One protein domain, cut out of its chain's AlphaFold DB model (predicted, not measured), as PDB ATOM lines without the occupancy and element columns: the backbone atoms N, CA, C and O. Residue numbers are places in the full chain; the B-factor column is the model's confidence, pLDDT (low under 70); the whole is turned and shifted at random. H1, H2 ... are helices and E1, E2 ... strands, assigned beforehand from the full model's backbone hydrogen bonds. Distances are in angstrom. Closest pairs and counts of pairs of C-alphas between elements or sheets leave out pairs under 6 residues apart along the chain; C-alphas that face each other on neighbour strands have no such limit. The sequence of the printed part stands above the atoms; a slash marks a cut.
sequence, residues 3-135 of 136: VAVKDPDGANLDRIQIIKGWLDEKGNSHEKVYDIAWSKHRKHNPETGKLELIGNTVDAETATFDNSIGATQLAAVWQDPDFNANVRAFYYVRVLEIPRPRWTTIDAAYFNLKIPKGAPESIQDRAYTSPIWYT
ATOM      1  N   VAL A   3     159.101 142.258 171.298       97.69
ATOM      2  CA  VAL A   3     159.291 143.613 171.832       97.69
ATOM      3  C   VAL A   3     160.502 144.233 171.150       97.69
ATOM      4  O   VAL A   3     161.514 143.559 170.967       97.69
ATOM      5  N   ALA A   4     160.394 145.505 170.785       97.94
ATOM      6  CA  ALA A   4     161.487 146.301 170.249       97.94
ATOM      7  C   ALA A   4     161.491 147.681 170.908       97.94
ATOM      8  O   ALA A   4     160.433 148.284 171.095       97.94
ATOM      9  N   VAL A   5     162.681 148.179 171.233       97.88
ATOM     10  CA  VAL A   5     162.919 149.519 171.779       97.88
ATOM     11  C   VAL A   5     163.951 150.189 170.881       97.88
ATOM     12  O   VAL A   5     164.877 149.518 170.423       97.88
ATOM     13  N   LYS A   6     163.768 151.478 170.590       96.62
ATOM     14  CA  LYS A   6     164.744 152.238 169.806       96.62
ATOM     15  C   LYS A   6     166.085 152.333 170.533       96.62
ATOM     16  O   LYS A   6     166.132 152.319 171.763       96.62
ATOM     17  N   ASP A   7     167.152 152.531 169.772       95.06
ATOM     18  CA  ASP A   7     168.411 153.001 170.344       95.06
ATOM     19  C   ASP A   7     168.204 154.397 170.987       95.06
ATOM     20  O   ASP A   7     167.471 155.214 170.409       95.06
ATOM     21  N   PRO A   8     168.778 154.700 172.172       94.19
ATOM     22  CA  PRO A   8     168.619 156.000 172.833       94.19
ATOM     23  C   PRO A   8     168.916 157.199 171.926       94.19
ATOM     24  O   PRO A   8     168.119 158.143 171.906       94.19
ATOM     25  N   ASP A   9     169.955 157.093 171.098       93.38
ATOM     26  CA  ASP A   9     170.407 158.127 170.162       93.38
ATOM     27  C   ASP A   9     169.860 157.896 168.738       93.38
ATOM     28  O   ASP A   9     170.014 158.727 167.841       93.38
ATOM     29  N   GLY A  10     169.183 156.767 168.521       94.31
ATOM     30  CA  GLY A  10     168.585 156.376 167.250       94.31
ATOM     31  C   GLY A  10     167.207 156.971 166.952       94.31
ATOM     32  O   GLY A  10     166.564 157.661 167.761       94.31
ATOM     33  N   ALA A  11     166.741 156.645 165.748       97.31
ATOM     34  CA  ALA A  11     165.421 156.997 165.254       97.31
ATOM     35  C   ALA A  11     164.318 156.195 165.951       97.31
ATOM     36  O   ALA A  11     164.502 155.058 166.378       97.31
ATOM     37  N   ASN A  12     163.132 156.789 166.044       98.12
ATOM     38  CA  ASN A  12     161.942 156.072 166.480       98.12
ATOM     39  C   ASN A  12     161.613 154.902 165.536       98.12
ATOM     40  O   ASN A  12     161.934 154.906 164.350       98.12
ATOM     41  N   LEU A  13     160.898 153.910 166.056       98.12
ATOM     42  CA  LEU A  13     160.490 152.718 165.323       98.12
ATOM     43  C   LEU A  13     159.276 153.003 164.424       98.12
ATOM     44  O   LEU A  13     158.287 153.583 164.874       98.12
ATOM     45  N   ASP A  14     159.327 152.541 163.173       98.06
ATOM     46  CA  ASP A  14     158.200 152.499 162.231       98.06
ATOM     47  C   ASP A  14     157.311 151.289 162.531       98.06
ATOM     48  O   ASP A  14     156.123 151.441 162.836       98.06
ATOM     49  N   ARG A  15     157.877 150.077 162.444       98.12
ATOM     50  CA  ARG A  15     157.114 148.828 162.578       98.12
ATOM     51  C   ARG A  15     157.960 147.608 162.917       98.12
ATOM     52  O   ARG A  15     159.148 147.548 162.607       98.12
ATOM     53  N   ILE A  16     157.298 146.610 163.494       98.25
ATOM     54  CA  ILE A  16     157.790 145.246 163.674       98.25
ATOM     55  C   ILE A  16     157.107 144.350 162.643       98.25
ATOM     56  O   ILE A  16     155.884 144.380 162.478       98.25
ATOM     57  N   GLN A  17     157.908 143.516 161.997       98.25
ATOM     58  CA  GLN A  17     157.479 142.514 161.044       98.25
ATOM     59  C   GLN A  17     157.954 141.125 161.462       98.25
ATOM     60  O   GLN A  17     159.041 140.975 162.018       98.25
ATOM     61  N   ILE A  18     157.166 140.107 161.131       98.31
ATOM     62  CA  ILE A  18     157.616 138.715 161.108       98.31
ATOM     63  C   ILE A  18     157.716 138.278 159.656       98.31
ATOM     64  O   ILE A  18     156.790 138.479 158.871       98.31
ATOM     65  N   ILE A  19     158.853 137.693 159.301       98.25
ATOM     66  CA  ILE A  19     159.075 137.095 157.994       98.25
ATOM     67  C   ILE A  19     159.029 135.592 158.184       98.25
ATOM     68  O   ILE A  19     159.824 135.039 158.944       98.25
ATOM     69  N   LYS A  20     158.087 134.954 157.495       98.00
ATOM     70  CA  LYS A  20     157.925 133.506 157.428       98.00
ATOM     71  C   LYS A  20     158.425 133.029 156.074       98.00
ATOM     72  O   LYS A  20     157.935 133.509 155.055       98.00
ATOM     73  N   GLY A  21     159.332 132.064 156.069       97.50
ATOM     74  CA  GLY A  21     159.691 131.301 154.877       97.50
ATOM     75  C   GLY A  21     159.318 129.832 155.042       97.50
ATOM     76  O   GLY A  21     159.439 129.295 156.142       97.50
ATOM     77  N   TRP A  22     158.846 129.172 153.986       96.94
ATOM     78  CA  TRP A  22     158.510 127.743 154.017       96.94
ATOM     79  C   TRP A  22     158.677 127.087 152.648       96.94
ATOM     80  O   TRP A  22     158.757 127.770 151.627       96.94
ATOM     81  N   LEU A  23     158.721 125.755 152.637       93.00
ATOM     82  CA  LEU A  23     158.693 124.959 151.411       93.00
ATOM     83  C   LEU A  23     157.300 124.355 151.224       93.00
ATOM     84  O   LEU A  23     156.728 123.834 152.179       93.00
ATOM     85  N   ASP A  24     156.745 124.420 150.016       89.25
ATOM     86  CA  ASP A  24     155.520 123.681 149.692       89.25
ATOM     87  C   ASP A  24     155.792 122.181 149.455       89.25
ATOM     88  O   ASP A  24     156.937 121.726 149.443       89.25
ATOM     89  N   GLU A  25     154.733 121.395 149.240       86.50
ATOM     90  CA  GLU A  25     154.824 119.947 148.975       86.50
ATOM     91  C   GLU A  25     155.648 119.602 147.722       86.50
ATOM     92  O   GLU A  25     156.144 118.485 147.590       86.50
ATOM     93  N   LYS A  26     155.806 120.556 146.797       90.38
ATOM     94  CA  LYS A  26     156.602 120.411 145.573       90.38
ATOM     95  C   LYS A  26     158.050 120.873 145.768       90.38
ATOM     96  O   LYS A  26     158.837 120.792 144.829       90.38
ATOM     97  N   GLY A  27     158.405 121.349 146.963       88.25
ATOM     98  CA  GLY A  27     159.729 121.860 147.304       88.25
ATOM     99  C   GLY A  27     159.987 123.307 146.877       88.25
ATOM    100  O   GLY A  27     161.139 123.737 146.923       88.25
ATOM    101  N   ASN A  28     158.969 124.077 146.471       93.94
ATOM    102  CA  ASN A  28     159.164 125.491 146.140       93.94
ATOM    103  C   ASN A  28     159.219 126.343 147.407       93.94
ATOM    104  O   ASN A  28     158.432 126.143 148.332       93.94
ATOM    105  N   SER A  29     160.119 127.326 147.411       94.62
ATOM    106  CA  SER A  29     160.252 128.296 148.497       94.62
ATOM    107  C   SER A  29     159.212 129.402 148.392       94.62
ATOM    108  O   SER A  29     159.017 129.988 147.327       94.62
ATOM    109  N   HIS A  30     158.600 129.720 149.526       96.75
ATOM    110  CA  HIS A  30     157.646 130.805 149.692       96.75
ATOM    111  C   HIS A  30     158.088 131.706 150.841       96.75
ATOM    112  O   HIS A  30     158.636 131.225 151.832       96.75
ATOM    113  N   GLU A  31     157.819 133.005 150.721       96.62
ATOM    114  CA  GLU A  31     158.021 133.985 151.789       96.62
ATOM    115  C   GLU A  31     156.745 134.803 151.987       96.62
ATOM    116  O   GLU A  31     156.085 135.205 151.025       96.62
ATOM    117  N   LYS A  32     156.413 135.090 153.245       96.44
ATOM    118  CA  LYS A  32     155.353 136.025 153.610       96.44
ATOM    119  C   LYS A  32     155.815 136.935 154.737       96.44
ATOM    120  O   LYS A  32     156.419 136.493 155.714       96.44
ATOM    121  N   VAL A  33     155.508 138.218 154.587       96.88
ATOM    122  CA  VAL A  33     155.805 139.260 155.569       96.88
ATOM    123  C   VAL A  33     154.511 139.639 156.273       96.88
ATOM    124  O   VAL A  33     153.523 139.963 155.618       96.88
ATOM    125  N   TYR A  34     154.537 139.629 157.598       96.88
ATOM    126  CA  TYR A  34     153.437 140.062 158.448       96.88
ATOM    127  C   TYR A  34     153.858 141.325 159.188       96.88
ATOM    128  O   TYR A  34     154.846 141.297 159.918       96.88
ATOM    129  N   ASP A  35     153.115 142.415 159.027       97.06
ATOM    130  CA  ASP A  35     153.214 143.573 159.914       97.06
ATOM    131  C   ASP A  35     152.471 143.238 161.213       97.06
ATOM    132  O   ASP A  35     151.278 142.938 161.180       97.06
ATOM    133  N   ILE A  36     153.169 143.232 162.352       96.69
ATOM    134  CA  ILE A  36     152.595 142.757 163.629       96.69
ATOM    135  C   ILE A  36     152.412 143.868 164.668       96.69
ATOM    136  O   ILE A  36     151.611 143.725 165.586       96.69
ATOM    137  N   ALA A  37     153.147 144.970 164.525       96.94
ATOM    138  CA  ALA A  37     152.972 146.206 165.284       96.94
ATOM    139  C   ALA A  37     153.569 147.374 164.500       96.94
ATOM    140  O   ALA A  37     154.582 147.205 163.823       96.94
ATOM    141  N   TRP A  38     152.993 148.566 164.618       97.38
ATOM    142  CA  TRP A  38     153.498 149.765 163.953       97.38
ATOM    143  C   TRP A  38     153.120 151.037 164.703       97.38
ATOM    144  O   TRP A  38     152.157 151.072 165.466       97.38
ATOM    145  N   SER A  39     153.889 152.099 164.482       94.88
ATOM    146  CA  SER A  39     153.637 153.406 165.082       94.88
ATOM    147  C   SER A  39     152.470 154.137 164.414       94.88
ATOM    148  O   SER A  39     152.298 154.037 163.191       94.88
ATOM    149  N   LYS A  40     151.797 155.004 165.188       86.38
ATOM    150  CA  LYS A  40     150.634 155.827 164.794       86.38
ATOM    151  C   LYS A  40     149.389 155.003 164.429       86.38
ATOM    152  O   LYS A  40     149.430 153.786 164.301       86.38
ATOM    153  N   HIS A  41     148.270 155.689 164.200       83.81
ATOM    154  CA  HIS A  41     147.005 155.097 163.745       83.81
ATOM    155  C   HIS A  41     146.971 154.839 162.228       83.81
ATOM    156  O   HIS A  41     145.983 155.148 161.563       83.81
ATOM    157  N   ARG A  42     148.055 154.283 161.677       92.56
ATOM    158  CA  ARG A  42     148.104 153.847 160.275       92.56
ATOM    159  C   ARG A  42     147.309 152.561 160.095       92.56
ATOM    160  O   ARG A  42     147.204 151.759 161.026       92.56
ATOM    161  N   LYS A  43     146.756 152.364 158.901       90.12
ATOM    162  CA  LYS A  43     145.956 151.181 158.560       90.12
ATOM    163  C   LYS A  43     146.505 150.502 157.314       90.12
ATOM    164  O   LYS A  43     147.162 151.130 156.485       90.12
ATOM    165  N   HIS A  44     146.216 149.214 157.186       91.19
ATOM    166  CA  HIS A  44     146.403 148.524 155.920       91.19
ATOM    167  C   HIS A  44     145.420 149.079 154.896       91.19
ATOM    168  O   HIS A  44     144.235 149.259 155.186       91.19
ATOM    169  N   ASN A  45     145.917 149.348 153.697       89.81
ATOM    170  CA  ASN A  45     145.078 149.680 152.563       89.81
ATOM    171  C   ASN A  45     144.216 148.442 152.212       89.81
ATOM    172  O   ASN A  45     144.788 147.372 151.988       89.81
ATOM    173  N   PRO A  46     142.874 148.556 152.158       88.12
ATOM    174  CA  PRO A  46     141.988 147.406 151.941       88.12
ATOM    175  C   PRO A  46     142.175 146.684 150.601       88.12
ATOM    176  O   PRO A  46     141.910 145.491 150.514       88.12
ATOM    177  N   GLU A  47     142.628 147.389 149.564       88.88
ATOM    178  CA  GLU A  47     142.786 146.838 148.213       88.88
ATOM    179  C   GLU A  47     144.126 146.119 148.048       88.88
ATOM    180  O   GLU A  47     144.216 145.075 147.408       88.88
ATOM    181  N   THR A  48     145.188 146.681 148.628       88.88
ATOM    182  CA  THR A  48     146.559 146.172 148.450       88.88
ATOM    183  C   THR A  48     147.048 145.319 149.616       88.88
ATOM    184  O   THR A  48     148.072 144.650 149.493       88.88
ATOM    185  N   GLY A  49     146.381 145.392 150.771       87.12
ATOM    186  CA  GLY A  49     146.816 144.774 152.024       87.12
ATOM    187  C   GLY A  49     148.093 145.381 152.618       87.12
ATOM    188  O   GLY A  49     148.569 144.911 153.649       87.12
ATOM    189  N   LYS A  50     148.673 146.421 152.006       91.31
ATOM    190  CA  LYS A  50     149.928 147.032 152.467       91.31
ATOM    191  C   LYS A  50     149.670 148.063 153.555       91.31
ATOM    192  O   LYS A  50     148.713 148.831 153.464       91.31
ATOM    193  N   LEU A  51     150.540 148.096 154.561       93.88
ATOM    194  CA  LEU A  51     150.522 149.145 155.571       93.88
ATOM    195  C   LEU A  51     150.854 150.499 154.930       93.88
ATOM    196  O   LEU A  51     151.778 150.600 154.121       93.88
ATOM    197  N   GLU A  52     150.117 151.539 155.316       93.69
ATOM    198  CA  GLU A  52     150.440 152.920 154.958       93.69
ATOM    199  C   GLU A  52     151.894 153.264 155.325       93.69
ATOM    200  O   GLU A  52     152.386 152.952 156.420       93.69
ATOM    201  N   LEU A  53     152.606 153.904 154.395       92.50
ATOM    202  CA  LEU A  53     154.002 154.269 154.603       92.50
ATOM    203  C   LEU A  53     154.126 155.308 155.715       92.50
ATOM    204  O   LEU A  53     153.289 156.196 155.869       92.50
ATOM    205  N   ILE A  54     155.192 155.188 156.499       94.81
ATOM    206  CA  ILE A  54     155.553 156.241 157.438       94.81
ATOM    207  C   ILE A  54     156.106 157.445 156.665       94.81
ATOM    208  O   ILE A  54     156.699 157.285 155.597       94.81
ATOM    209  N   GLY A  55     155.888 158.647 157.197       94.12
ATOM    210  CA  GLY A  55     156.477 159.866 156.646       94.12
ATOM    211  C   GLY A  55     158.002 159.901 156.788       94.12
ATOM    212  O   GLY A  55     158.617 158.995 157.351       94.12
ATOM    213  N   ASN A  56     158.597 160.987 156.303       96.38
ATOM    214  CA  ASN A  56     160.028 161.251 156.375       96.38
ATOM    215  C   ASN A  56     160.262 162.617 157.039       96.38
ATOM    216  O   ASN A  56     159.642 163.594 156.625       96.38
ATOM    217  N   THR A  57     161.117 162.663 158.061       97.00
ATOM    218  CA  THR A  57     161.499 163.876 158.812       97.00
ATOM    219  C   THR A  57     162.941 164.308 158.538       97.00
ATOM    220  O   THR A  57     163.465 165.170 159.235       97.00
ATOM    221  N   VAL A  58     163.608 163.699 157.555       97.69
ATOM    222  CA  VAL A  58     164.990 164.029 157.199       97.69
ATOM    223  C   VAL A  58     165.070 165.425 156.588       97.69
ATOM    224  O   VAL A  58     164.394 165.717 155.602       97.69
ATOM    225  N   ASP A  59     165.960 166.242 157.141       96.69
ATOM    226  CA  ASP A  59     166.462 167.468 156.538       96.69
ATOM    227  C   ASP A  59     167.799 167.162 155.849       96.69
ATOM    228  O   ASP A  59     168.802 166.836 156.493       96.69
ATOM    229  N   ALA A  60     167.800 167.237 154.519       94.94
ATOM    230  CA  ALA A  60     168.964 166.932 153.699       94.94
ATOM    231  C   ALA A  60     170.039 168.032 153.718       94.94
ATOM    232  O   ALA A  60     171.199 167.725 153.447       94.94
ATOM    233  N   GLU A  61     169.687 169.283 154.039       93.25
ATOM    234  CA  GLU A  61     170.646 170.396 154.087       93.25
ATOM    235  C   GLU A  61     171.525 170.304 155.333       93.25
ATOM    236  O   GLU A  61     172.741 170.473 155.261       93.25
ATOM    237  N   THR A  62     170.910 169.996 156.476       95.38
ATOM    238  CA  THR A  62     171.612 169.869 157.761       95.38
ATOM    239  C   THR A  62     172.012 168.431 158.095       95.38
ATOM    240  O   THR A  62     172.705 168.205 159.086       95.38
ATOM    241  N   ALA A  63     171.591 167.460 157.278       96.56
ATOM    242  CA  ALA A  63     171.707 166.027 157.544       96.56
ATOM    243  C   ALA A  63     171.170 165.635 158.932       96.56
ATOM    244  O   ALA A  63     171.755 164.807 159.635       96.56
ATOM    245  N   THR A  64     170.042 166.230 159.321       96.81
ATOM    246  CA  THR A  64     169.355 165.940 160.583       96.81
ATOM    247  C   THR A  64     168.012 165.259 160.334       96.81
ATOM    248  O   THR A  64     167.566 165.090 159.201       96.81
ATOM    249  N   PHE A  65     167.384 164.793 161.406       96.94
ATOM    250  CA  PHE A  65     166.021 164.282 161.403       96.94
ATOM    251  C   PHE A  65     165.426 164.483 162.793       96.94
ATOM    252  O   PHE A  65     166.159 164.571 163.783       96.94
ATOM    253  N   ASP A  66     164.102 164.517 162.883       96.62
ATOM    254  CA  ASP A  66     163.409 164.579 164.164       96.62
ATOM    255  C   ASP A  66     162.550 163.333 164.427       96.62
ATOM    256  O   ASP A  66     162.116 162.614 163.522       96.62
ATOM    257  N   ASN A  67     162.295 163.098 165.711       96.75
ATOM    258  CA  ASN A  67     161.530 161.967 166.226       96.75
ATOM    259  C   ASN A  67     160.054 162.334 166.503       96.75
ATOM    260  O   ASN A  67     159.421 161.741 167.378       96.75
ATOM    261  N   SER A  68     159.472 163.296 165.772       96.25
ATOM    262  CA  SER A  68     158.036 163.639 165.865       96.25
ATOM    263  C   SER A  68     157.110 162.532 165.345       96.25
ATOM    264  O   SER A  68     155.901 162.539 165.596       96.25
ATOM    265  N   ILE A  69     157.663 161.561 164.613       96.56
ATOM    266  CA  ILE A  69     156.964 160.384 164.097       96.56
ATOM    267  C   ILE A  69     157.604 159.094 164.627       96.56
ATOM    268  O   ILE A  69     158.680 159.120 165.216       96.56
ATOM    269  N   GLY A  70     156.946 157.950 164.421       96.88
ATOM    270  CA  GLY A  70     157.413 156.669 164.956       96.88
ATOM    271  C   GLY A  70     156.994 156.433 166.411       96.88
ATOM    272  O   GLY A  70     156.181 157.172 166.966       96.88
ATOM    273  N   ALA A  71     157.515 155.367 167.013       97.75
ATOM    274  CA  ALA A  71     157.332 155.034 168.424       97.75
ATOM    275  C   ALA A  71     158.671 154.673 169.084       97.75
ATOM    276  O   ALA A  71     159.534 154.069 168.458       97.75
ATOM    277  N   THR A  72     158.842 154.998 170.364       97.81
ATOM    278  CA  THR A  72     160.063 154.648 171.115       97.81
ATOM    279  C   THR A  72     160.149 153.156 171.442       97.81
ATOM    280  O   THR A  72     161.240 152.603 171.548       97.81
ATOM    281  N   GLN A  73     158.995 152.502 171.571       97.75
ATOM    282  CA  GLN A  73     158.859 151.079 171.830       97.75
ATOM    283  C   GLN A  73     157.646 150.529 171.080       97.75
ATOM    284  O   GLN A  73     156.600 151.174 171.000       97.75
ATOM    285  N   LEU A  74     157.777 149.309 170.569       98.06
ATOM    286  CA  LEU A  74     156.693 148.531 169.982       98.06
ATOM    287  C   LEU A  74     156.672 147.142 170.624       98.06
ATOM    288  O   LEU A  74     157.716 146.558 170.915       98.06
ATOM    289  N   ALA A  75     155.477 146.600 170.841       97.62
ATOM    290  CA  ALA A  75     155.300 145.255 171.365       97.62
ATOM    291  C   ALA A  75     154.059 144.604 170.756       97.62
ATOM    292  O   ALA A  75     153.044 145.268 170.554       97.62
ATOM    293  N   ALA A  76     154.138 143.303 170.491       97.06
ATOM    294  CA  ALA A  76     153.012 142.515 170.014       97.06
ATOM    295  C   ALA A  76     153.088 141.065 170.492       97.06
ATOM    296  O   ALA A  76     154.156 140.447 170.575       97.06
ATOM    297  N   VAL A  77     151.920 140.489 170.751       97.00
ATOM    298  CA  VAL A  77     151.739 139.039 170.767       97.00
ATOM    299  C   VAL A  77     151.217 138.660 169.392       97.00
ATOM    300  O   VAL A  77     150.216 139.204 168.939       97.00
ATOM    301  N   TRP A  78     151.922 137.758 168.721       97.06
ATOM    302  CA  TRP A  78     151.567 137.308 167.387       97.06
ATOM    303  C   TRP A  78     151.557 135.788 167.346       97.06
ATOM    304  O   TRP A  78     152.406 135.138 167.962       97.06
ATOM    305  N   GLN A  79     150.596 135.263 166.602       96.69
ATOM    306  CA  GLN A  79     150.468 133.865 166.248       96.69
ATOM    307  C   GLN A  79     150.300 133.802 164.735       96.69
ATOM    308  O   GLN A  79     149.585 134.625 164.165       96.69
ATOM    309  N   ASP A  80     150.963 132.839 164.103       96.75
ATOM    310  CA  ASP A  80     150.874 132.641 162.662       96.75
ATOM    311  C   ASP A  80     149.451 132.198 162.273       96.75
ATOM    312  O   ASP A  80     149.048 131.090 162.643       96.75
ATOM    313  N   PRO A  81     148.678 133.035 161.552       95.81
ATOM    314  CA  PRO A  81     147.318 132.690 161.147       95.81
ATOM    315  C   PRO A  81     147.293 131.592 160.076       95.81
ATOM    316  O   PRO A  81     146.275 130.928 159.909       95.81
ATOM    317  N   ASP A  82     148.410 131.390 159.374       94.69
ATOM    318  CA  ASP A  82     148.567 130.424 158.288       94.69
ATOM    319  C   ASP A  82     149.478 129.258 158.719       94.69
ATOM    320  O   ASP A  82     150.179 128.655 157.894       94.69
ATOM    321  N   PHE A  83     149.560 128.981 160.025       95.62
ATOM    322  CA  PHE A  83     150.431 127.936 160.556       95.62
ATOM    323  C   PHE A  83     149.995 126.552 160.072       95.62
ATOM    324  O   PHE A  83     148.839 126.159 160.220       95.62
ATOM    325  N   ASN A  84     150.947 125.781 159.548       94.38
ATOM    326  CA  ASN A  84     150.743 124.387 159.179       94.38
ATOM    327  C   ASN A  84     151.826 123.527 159.837       94.38
ATOM    328  O   ASN A  84     153.003 123.632 159.492       94.38
ATOM    329  N   ALA A  85     151.408 122.661 160.761       94.56
ATOM    330  CA  ALA A  85     152.305 121.812 161.538       94.56
ATOM    331  C   ALA A  85     153.059 120.771 160.696       94.56
ATOM    332  O   ALA A  85     154.086 120.278 161.148       94.56
ATOM    333  N   ASN A  86     152.584 120.463 159.486       93.75
ATOM    334  CA  ASN A  86     153.189 119.466 158.597       93.75
ATOM    335  C   ASN A  86     154.250 120.060 157.659       93.75
ATOM    336  O   ASN A  86     154.841 119.338 156.859       93.75
ATOM    337  N   VAL A  87     154.481 121.373 157.719       92.75
ATOM    338  CA  VAL A  87     155.358 122.084 156.790       92.75
ATOM    339  C   VAL A  87     156.576 122.620 157.533       92.75
ATOM    340  O   VAL A  87     156.453 123.273 158.566       92.75
ATOM    341  N   ARG A  88     157.770 122.383 156.981       93.50
ATOM    342  CA  ARG A  88     158.996 123.026 157.470       93.50
ATOM    343  C   ARG A  88     158.941 124.517 157.176       93.50
ATOM    344  O   ARG A  88     158.743 124.917 156.028       93.50
ATOM    345  N   ALA A  89     159.173 125.325 158.199       96.38
ATOM    346  CA  ALA A  89     159.159 126.774 158.087       96.38
ATOM    347  C   ALA A  89     160.274 127.394 158.928       96.38
ATOM    348  O   ALA A  89     160.775 126.784 159.869       96.38
ATOM    349  N   PHE A  90     160.641 128.628 158.617       97.00
ATOM    350  CA  PHE A  90     161.464 129.454 159.485       97.00
ATOM    351  C   PHE A  90     160.837 130.830 159.657       97.00
ATOM    352  O   PHE A  90     160.116 131.318 158.786       97.00
ATOM    353  N   TYR A  91     161.140 131.451 160.790       98.00
ATOM    354  CA  TYR A  91     160.617 132.753 161.172       98.00
ATOM    355  C   TYR A  91     161.754 133.629 161.666       98.00
ATOM    356  O   TYR A  91     162.556 133.184 162.484       98.00
ATOM    357  N   TYR A  92     161.803 134.883 161.242       98.25
ATOM    358  CA  TYR A  92     162.629 135.892 161.901       98.25
ATOM    359  C   TYR A  92     161.856 137.198 162.046       98.25
ATOM    360  O   TYR A  92     160.926 137.484 161.290       98.25
ATOM    361  N   VAL A  93     162.243 137.997 163.034       98.38
ATOM    362  CA  VAL A  93     161.685 139.331 163.238       98.38
ATOM    363  C   VAL A  93     162.530 140.340 162.470       98.38
ATOM    364  O   VAL A  93     163.760 140.296 162.526       98.38
ATOM    365  N   ARG A  94     161.867 141.272 161.785       98.44
ATOM    366  CA  ARG A  94     162.471 142.485 161.223       98.44
ATOM    367  C   ARG A  94     161.839 143.704 161.876       98.44
ATOM    368  O   ARG A  94     160.621 143.843 161.856       98.44
ATOM    369  N   VAL A  95     162.647 144.615 162.393       98.19
ATOM    370  CA  VAL A  95     162.190 145.912 162.909       98.19
ATOM    371  C   VAL A  95     162.694 147.003 161.979       98.19
ATOM    372  O   VAL A  95     163.831 146.928 161.519       98.19
ATOM    373  N   LEU A  96     161.846 147.981 161.674       97.94
ATOM    374  CA  LEU A  96     162.190 149.136 160.852       97.94
ATOM    375  C   LEU A  96     162.119 150.406 161.693       97.94
ATOM    376  O   LEU A  96     161.157 150.593 162.441       97.94
ATOM    377  N   GLU A  97     163.108 151.275 161.532       97.69
ATOM    378  CA  GLU A  97     163.098 152.637 162.072       97.69
ATOM    379  C   GLU A  97     162.370 153.598 161.124       97.69
ATOM    380  O   GLU A  97     162.043 153.243 159.991       97.69
ATOM    381  N   ILE A  98     162.090 154.822 161.565       97.75
ATOM    382  CA  ILE A  98     161.726 155.911 160.654       97.75
ATOM    383  C   ILE A  98     162.936 156.272 159.770       97.75
ATOM    384  O   ILE A  98     164.072 155.947 160.128       97.75
ATOM    385  N   PRO A  99     162.732 156.911 158.606       97.81
ATOM    386  CA  PRO A  99     163.843 157.302 157.748       97.81
ATOM    387  C   PRO A  99     164.863 158.198 158.465       97.81
ATOM    388  O   PRO A  99     164.492 159.101 159.212       97.81
ATOM    389  N   ARG A 100     166.146 157.960 158.188       97.25
ATOM    390  CA  ARG A 100     167.290 158.747 158.660       97.25
ATOM    391  C   ARG A 100     168.119 159.266 157.485       97.25
ATOM    392  O   ARG A 100     168.032 158.693 156.394       97.25
ATOM    393  N   PRO A 101     168.939 160.314 157.677       97.50
ATOM    394  CA  PRO A 101     169.869 160.777 156.659       97.50
ATOM    395  C   PRO A 101     170.798 159.639 156.244       97.50
ATOM    396  O   PRO A 101     171.378 158.943 157.079       97.50
ATOM    397  N   ARG A 102     170.941 159.426 154.937       96.62
ATOM    398  CA  ARG A 102     171.903 158.450 154.415       96.62
ATOM    399  C   ARG A 102     173.326 158.978 154.620       96.62
ATOM    400  O   ARG A 102     173.538 160.185 154.608       96.62
ATOM    401  N   TRP A 103     174.324 158.096 154.699       95.38
ATOM    402  CA  TRP A 103     175.732 158.509 154.830       95.38
ATOM    403  C   TRP A 103     176.178 159.530 153.763       95.38
ATOM    404  O   TRP A 103     176.901 160.464 154.075       95.38
ATOM    405  N   THR A 104     175.676 159.425 152.527       95.81
ATOM    406  CA  THR A 104     175.959 160.398 151.455       95.81
ATOM    407  C   THR A 104     175.417 161.794 151.743       95.81
ATOM    408  O   THR A 104     176.003 162.774 151.301       95.81
ATOM    409  N   THR A 105     174.294 161.882 152.451       97.31
ATOM    410  CA  THR A 105     173.682 163.143 152.890       97.31
ATOM    411  C   THR A 105     174.501 163.757 154.015       97.31
ATOM    412  O   THR A 105     174.779 164.950 153.988       97.31
ATOM    413  N   ILE A 106     174.955 162.923 154.955       96.62
ATOM    414  CA  ILE A 106     175.831 163.333 156.060       96.62
ATOM    415  C   ILE A 106     177.148 163.899 155.514       96.62
ATOM    416  O   ILE A 106     177.529 165.011 155.873       96.62
ATOM    417  N   ASP A 107     177.802 163.189 154.594       97.12
ATOM    418  CA  ASP A 107     179.045 163.654 153.967       97.12
ATOM    419  C   ASP A 107     178.833 164.943 153.163       97.12
ATOM    420  O   ASP A 107     179.657 165.855 153.222       97.12
ATOM    421  N   ALA A 108     177.726 165.046 152.421       97.00
ATOM    422  CA  ALA A 108     177.406 166.242 151.649       97.00
ATOM    423  C   ALA A 108     177.244 167.478 152.546       97.00
ATOM    424  O   ALA A 108     177.849 168.512 152.261       97.00
ATOM    425  N   ALA A 109     176.508 167.355 153.654       96.62
ATOM    426  CA  ALA A 109     176.348 168.430 154.628       96.62
ATOM    427  C   ALA A 109     177.680 168.785 155.314       96.62
ATOM    428  O   ALA A 109     178.026 169.960 155.428       96.62
ATOM    429  N   TYR A 110     178.470 167.781 155.711       97.06
ATOM    430  CA  TYR A 110     179.740 167.989 156.411       97.06
ATOM    431  C   TYR A 110     180.810 168.656 155.533       97.06
ATOM    432  O   TYR A 110     181.487 169.587 155.967       97.06
ATOM    433  N   PHE A 111     180.966 168.201 154.286       96.88
ATOM    434  CA  PHE A 111     181.972 168.721 153.353       96.88
ATOM    435  C   PHE A 111     181.470 169.883 152.487       96.88
ATOM    436  O   PHE A 111     182.216 170.364 151.632       96.88
ATOM    437  N   ASN A 112     180.226 170.336 152.685       95.12
ATOM    438  CA  ASN A 112     179.570 171.351 151.858       95.12
ATOM    439  C   ASN A 112     179.589 170.988 150.356       95.12
ATOM    440  O   ASN A 112     179.955 171.782 149.484       95.12
ATOM    441  N   LEU A 113     179.234 169.738 150.063       94.94
ATOM    442  CA  LEU A 113     179.135 169.182 148.717       94.94
ATOM    443  C   LEU A 113     177.669 169.006 148.322       94.94
ATOM    444  O   LEU A 113     176.769 168.949 149.152       94.94
ATOM    445  N   LYS A 114     177.418 168.863 147.020       94.31
ATOM    446  CA  LYS A 114     176.096 168.458 146.535       94.31
ATOM    447  C   LYS A 114     175.935 166.949 146.666       94.31
ATOM    448  O   LYS A 114     176.844 166.203 146.298       94.31
ATOM    449  N   ILE A 115     174.754 166.507 147.094       94.38
ATOM    450  CA  ILE A 115     174.385 165.089 147.066       94.38
ATOM    451  C   ILE A 115     174.476 164.590 145.608       94.38
ATOM    452  O   ILE A 115     173.952 165.253 144.703       94.38
ATOM    453  N   PRO A 116     175.154 163.456 145.337       92.25
ATOM    454  CA  PRO A 116     175.281 162.922 143.987       92.25
ATOM    455  C   PRO A 116     173.923 162.726 143.309       92.25
ATOM    456  O   PRO A 116     172.961 162.263 143.922       92.25
ATOM    457  N   LYS A 117     173.845 163.034 142.012       94.25
ATOM    458  CA  LYS A 117     172.595 162.918 141.253       94.25
ATOM    459  C   LYS A 117     172.061 161.481 141.313       94.25
ATOM    460  O   LYS A 117     172.745 160.548 140.903       94.25
ATOM    461  N   GLY A 118     170.821 161.326 141.777       92.44
ATOM    462  CA  GLY A 118     170.144 160.031 141.898       92.44
ATOM    463  C   GLY A 118     170.423 159.274 143.200       92.44
ATOM    464  O   GLY A 118     169.831 158.217 143.406       92.44
ATOM    465  N   ALA A 119     171.280 159.791 144.088       94.19
ATOM    466  CA  ALA A 119     171.447 159.224 145.421       94.19
ATOM    467  C   ALA A 119     170.248 159.601 146.317       94.19
ATOM    468  O   ALA A 119     169.890 160.777 146.372       94.19
ATOM    469  N   PRO A 120     169.631 158.642 147.033       95.94
ATOM    470  CA  PRO A 120     168.599 158.953 148.015       95.94
ATOM    471  C   PRO A 120     169.161 159.757 149.190       95.94
ATOM    472  O   PRO A 120     170.219 159.421 149.727       95.94
ATOM    473  N   GLU A 121     168.411 160.766 149.625       96.56
ATOM    474  CA  GLU A 121     168.771 161.628 150.761       96.56
ATOM    475  C   GLU A 121     168.557 160.939 152.117       96.56
ATOM    476  O   GLU A 121     169.171 161.289 153.124       96.56
ATOM    477  N   SER A 122     167.706 159.915 152.140       97.25
ATOM    478  CA  SER A 122     167.358 159.169 153.344       97.25
ATOM    479  C   SER A 122     167.417 157.665 153.116       97.25
ATOM    480  O   SER A 122     167.378 157.171 151.985       97.25
ATOM    481  N   ILE A 123     167.526 156.932 154.215       97.06
ATOM    482  CA  ILE A 123     167.471 155.479 154.265       97.06
ATOM    483  C   ILE A 123     166.606 155.045 155.443       97.06
ATOM    484  O   ILE A 123     166.515 155.739 156.452       97.06
ATOM    485  N   GLN A 124     165.958 153.894 155.301       96.56
ATOM    486  CA  GLN A 124     165.237 153.261 156.390       96.56
ATOM    487  C   GLN A 124     166.026 152.052 156.882       96.56
ATOM    488  O   GLN A 124     166.121 151.042 156.175       96.56
ATOM    489  N   ASP A 125     166.578 152.163 158.085       95.81
ATOM    490  CA  ASP A 125     167.372 151.100 158.683       95.81
ATOM    491  C   ASP A 125     166.507 149.983 159.256       95.81
ATOM    492  O   ASP A 125     165.309 150.133 159.529       95.81
ATOM    493  N   ARG A 126     167.128 148.806 159.349       96.19
ATOM    494  CA  ARG A 126     166.452 147.551 159.663       96.19
ATOM    495  C   ARG A 126     167.297 146.718 160.609       96.19
ATOM    496  O   ARG A 126     168.457 146.443 160.312       96.19
ATOM    497  N   ALA A 127     166.682 146.234 161.679       96.62
ATOM    498  CA  ALA A 127     167.252 145.212 162.546       96.62
ATOM    499  C   ALA A 127     166.581 143.864 162.269       96.62
ATOM    500  O   ALA A 127     165.373 143.807 162.028       96.62
ATOM    501  N   TYR A 128     167.358 142.786 162.318       97.31
ATOM    502  CA  TYR A 128     166.894 141.422 162.080       97.31
ATOM    503  C   TYR A 128     167.322 140.521 163.229       97.31
ATOM    504  O   TYR A 128     168.456 140.611 163.695       97.31
ATOM    505  N   THR A 129     166.438 139.628 163.665       97.38
ATOM    506  CA  THR A 129     166.814 138.568 164.605       97.38
ATOM    507  C   THR A 129     167.353 137.355 163.858       97.38
ATOM    508  O   THR A 129     167.102 137.174 162.666       97.38
ATOM    509  N   SER A 130     168.027 136.460 164.577       97.56
ATOM    510  CA  SER A 130     168.291 135.118 164.061       97.56
ATOM    511  C   SER A 130     166.974 134.392 163.737       97.56
ATOM    512  O   SER A 130     165.969 134.620 164.425       97.56
ATOM    513  N   PRO A 131     166.956 133.530 162.707       97.06
ATOM    514  CA  PRO A 131     165.782 132.742 162.377       97.06
ATOM    515  C   PRO A 131     165.562 131.612 163.386       97.06
ATOM    516  O   PRO A 131     166.505 130.961 163.835       97.06
ATOM    517  N   ILE A 132     164.295 131.345 163.685       96.62
ATOM    518  CA  ILE A 132     163.831 130.168 164.417       96.62
ATOM    519  C   ILE A 132     163.245 129.200 163.397       96.62
ATOM    520  O   ILE A 132     162.382 129.576 162.603       96.62
ATOM    521  N   TRP A 133     163.709 127.955 163.432       96.94
ATOM    522  CA  TRP A 133     163.277 126.904 162.519       96.94
ATOM    523  C   TRP A 133     162.202 126.043 163.174       96.94
ATOM    524  O   TRP A 133     162.356 125.602 164.311       96.94
ATOM    525  N   TYR A 134     161.134 125.781 162.434       95.00
ATOM    526  CA  TYR A 134     160.120 124.799 162.767       95.00
ATOM    527  C   TYR A 134     160.293 123.579 161.861       95.00
ATOM    528  O   TYR A 134     160.272 123.687 160.630       95.00
ATOM    529  N   THR A 135     160.471 122.421 162.490       91.75
ATOM    530  CA  THR A 135     160.523 121.122 161.818       91.75
ATOM    531  C   THR A 135     159.353 120.288 162.343       91.75
ATOM    532  O   THR A 135     159.258 120.172 163.566       91.75
TER     533      THR A 135
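This is residues 3 to 135 of the 136 residues of an uncharacterized protein of Gammaproteobacteria bacterium (UniProt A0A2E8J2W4). With little regular structure, a twisted antiparallel sheet of E2, E3, E5, E6 and E7 has the antiparallel pair E1 and E4 over one end and H1 beyond it. Seven named strands and H1, after E5, hold 52 of 133 printed residues, mostly strand. It is loose, radius of gyration of the C-alphas 18.0 A, spanning 58 by 32 by 30 A.

E2, residues 13 to 23, starts at (160.490, 152.718, 165.323) and is 31.1 A long. E3 is 29 to 38, E5 89 to 97, E6 126 to 128, E7 132 to 134, E1 3 to 5, E4 73 to 76. H1, 103 to 111, ends at (181.972, 168.721, 153.353).

E2 and E3, a hairpin, have N 18 and O 34 2.9 A apart; E2 and E5 have N 17 and O 94 2.7 A apart. On E5's other side lie E6 and E7. H1, every O i to N i+4 pair within hydrogen-bond range, is not on the sheet.

Long links join E3 to E4, E4 to E5 and H1 to E6. The printed part has no cut; no printed residue is under pLDDT 70.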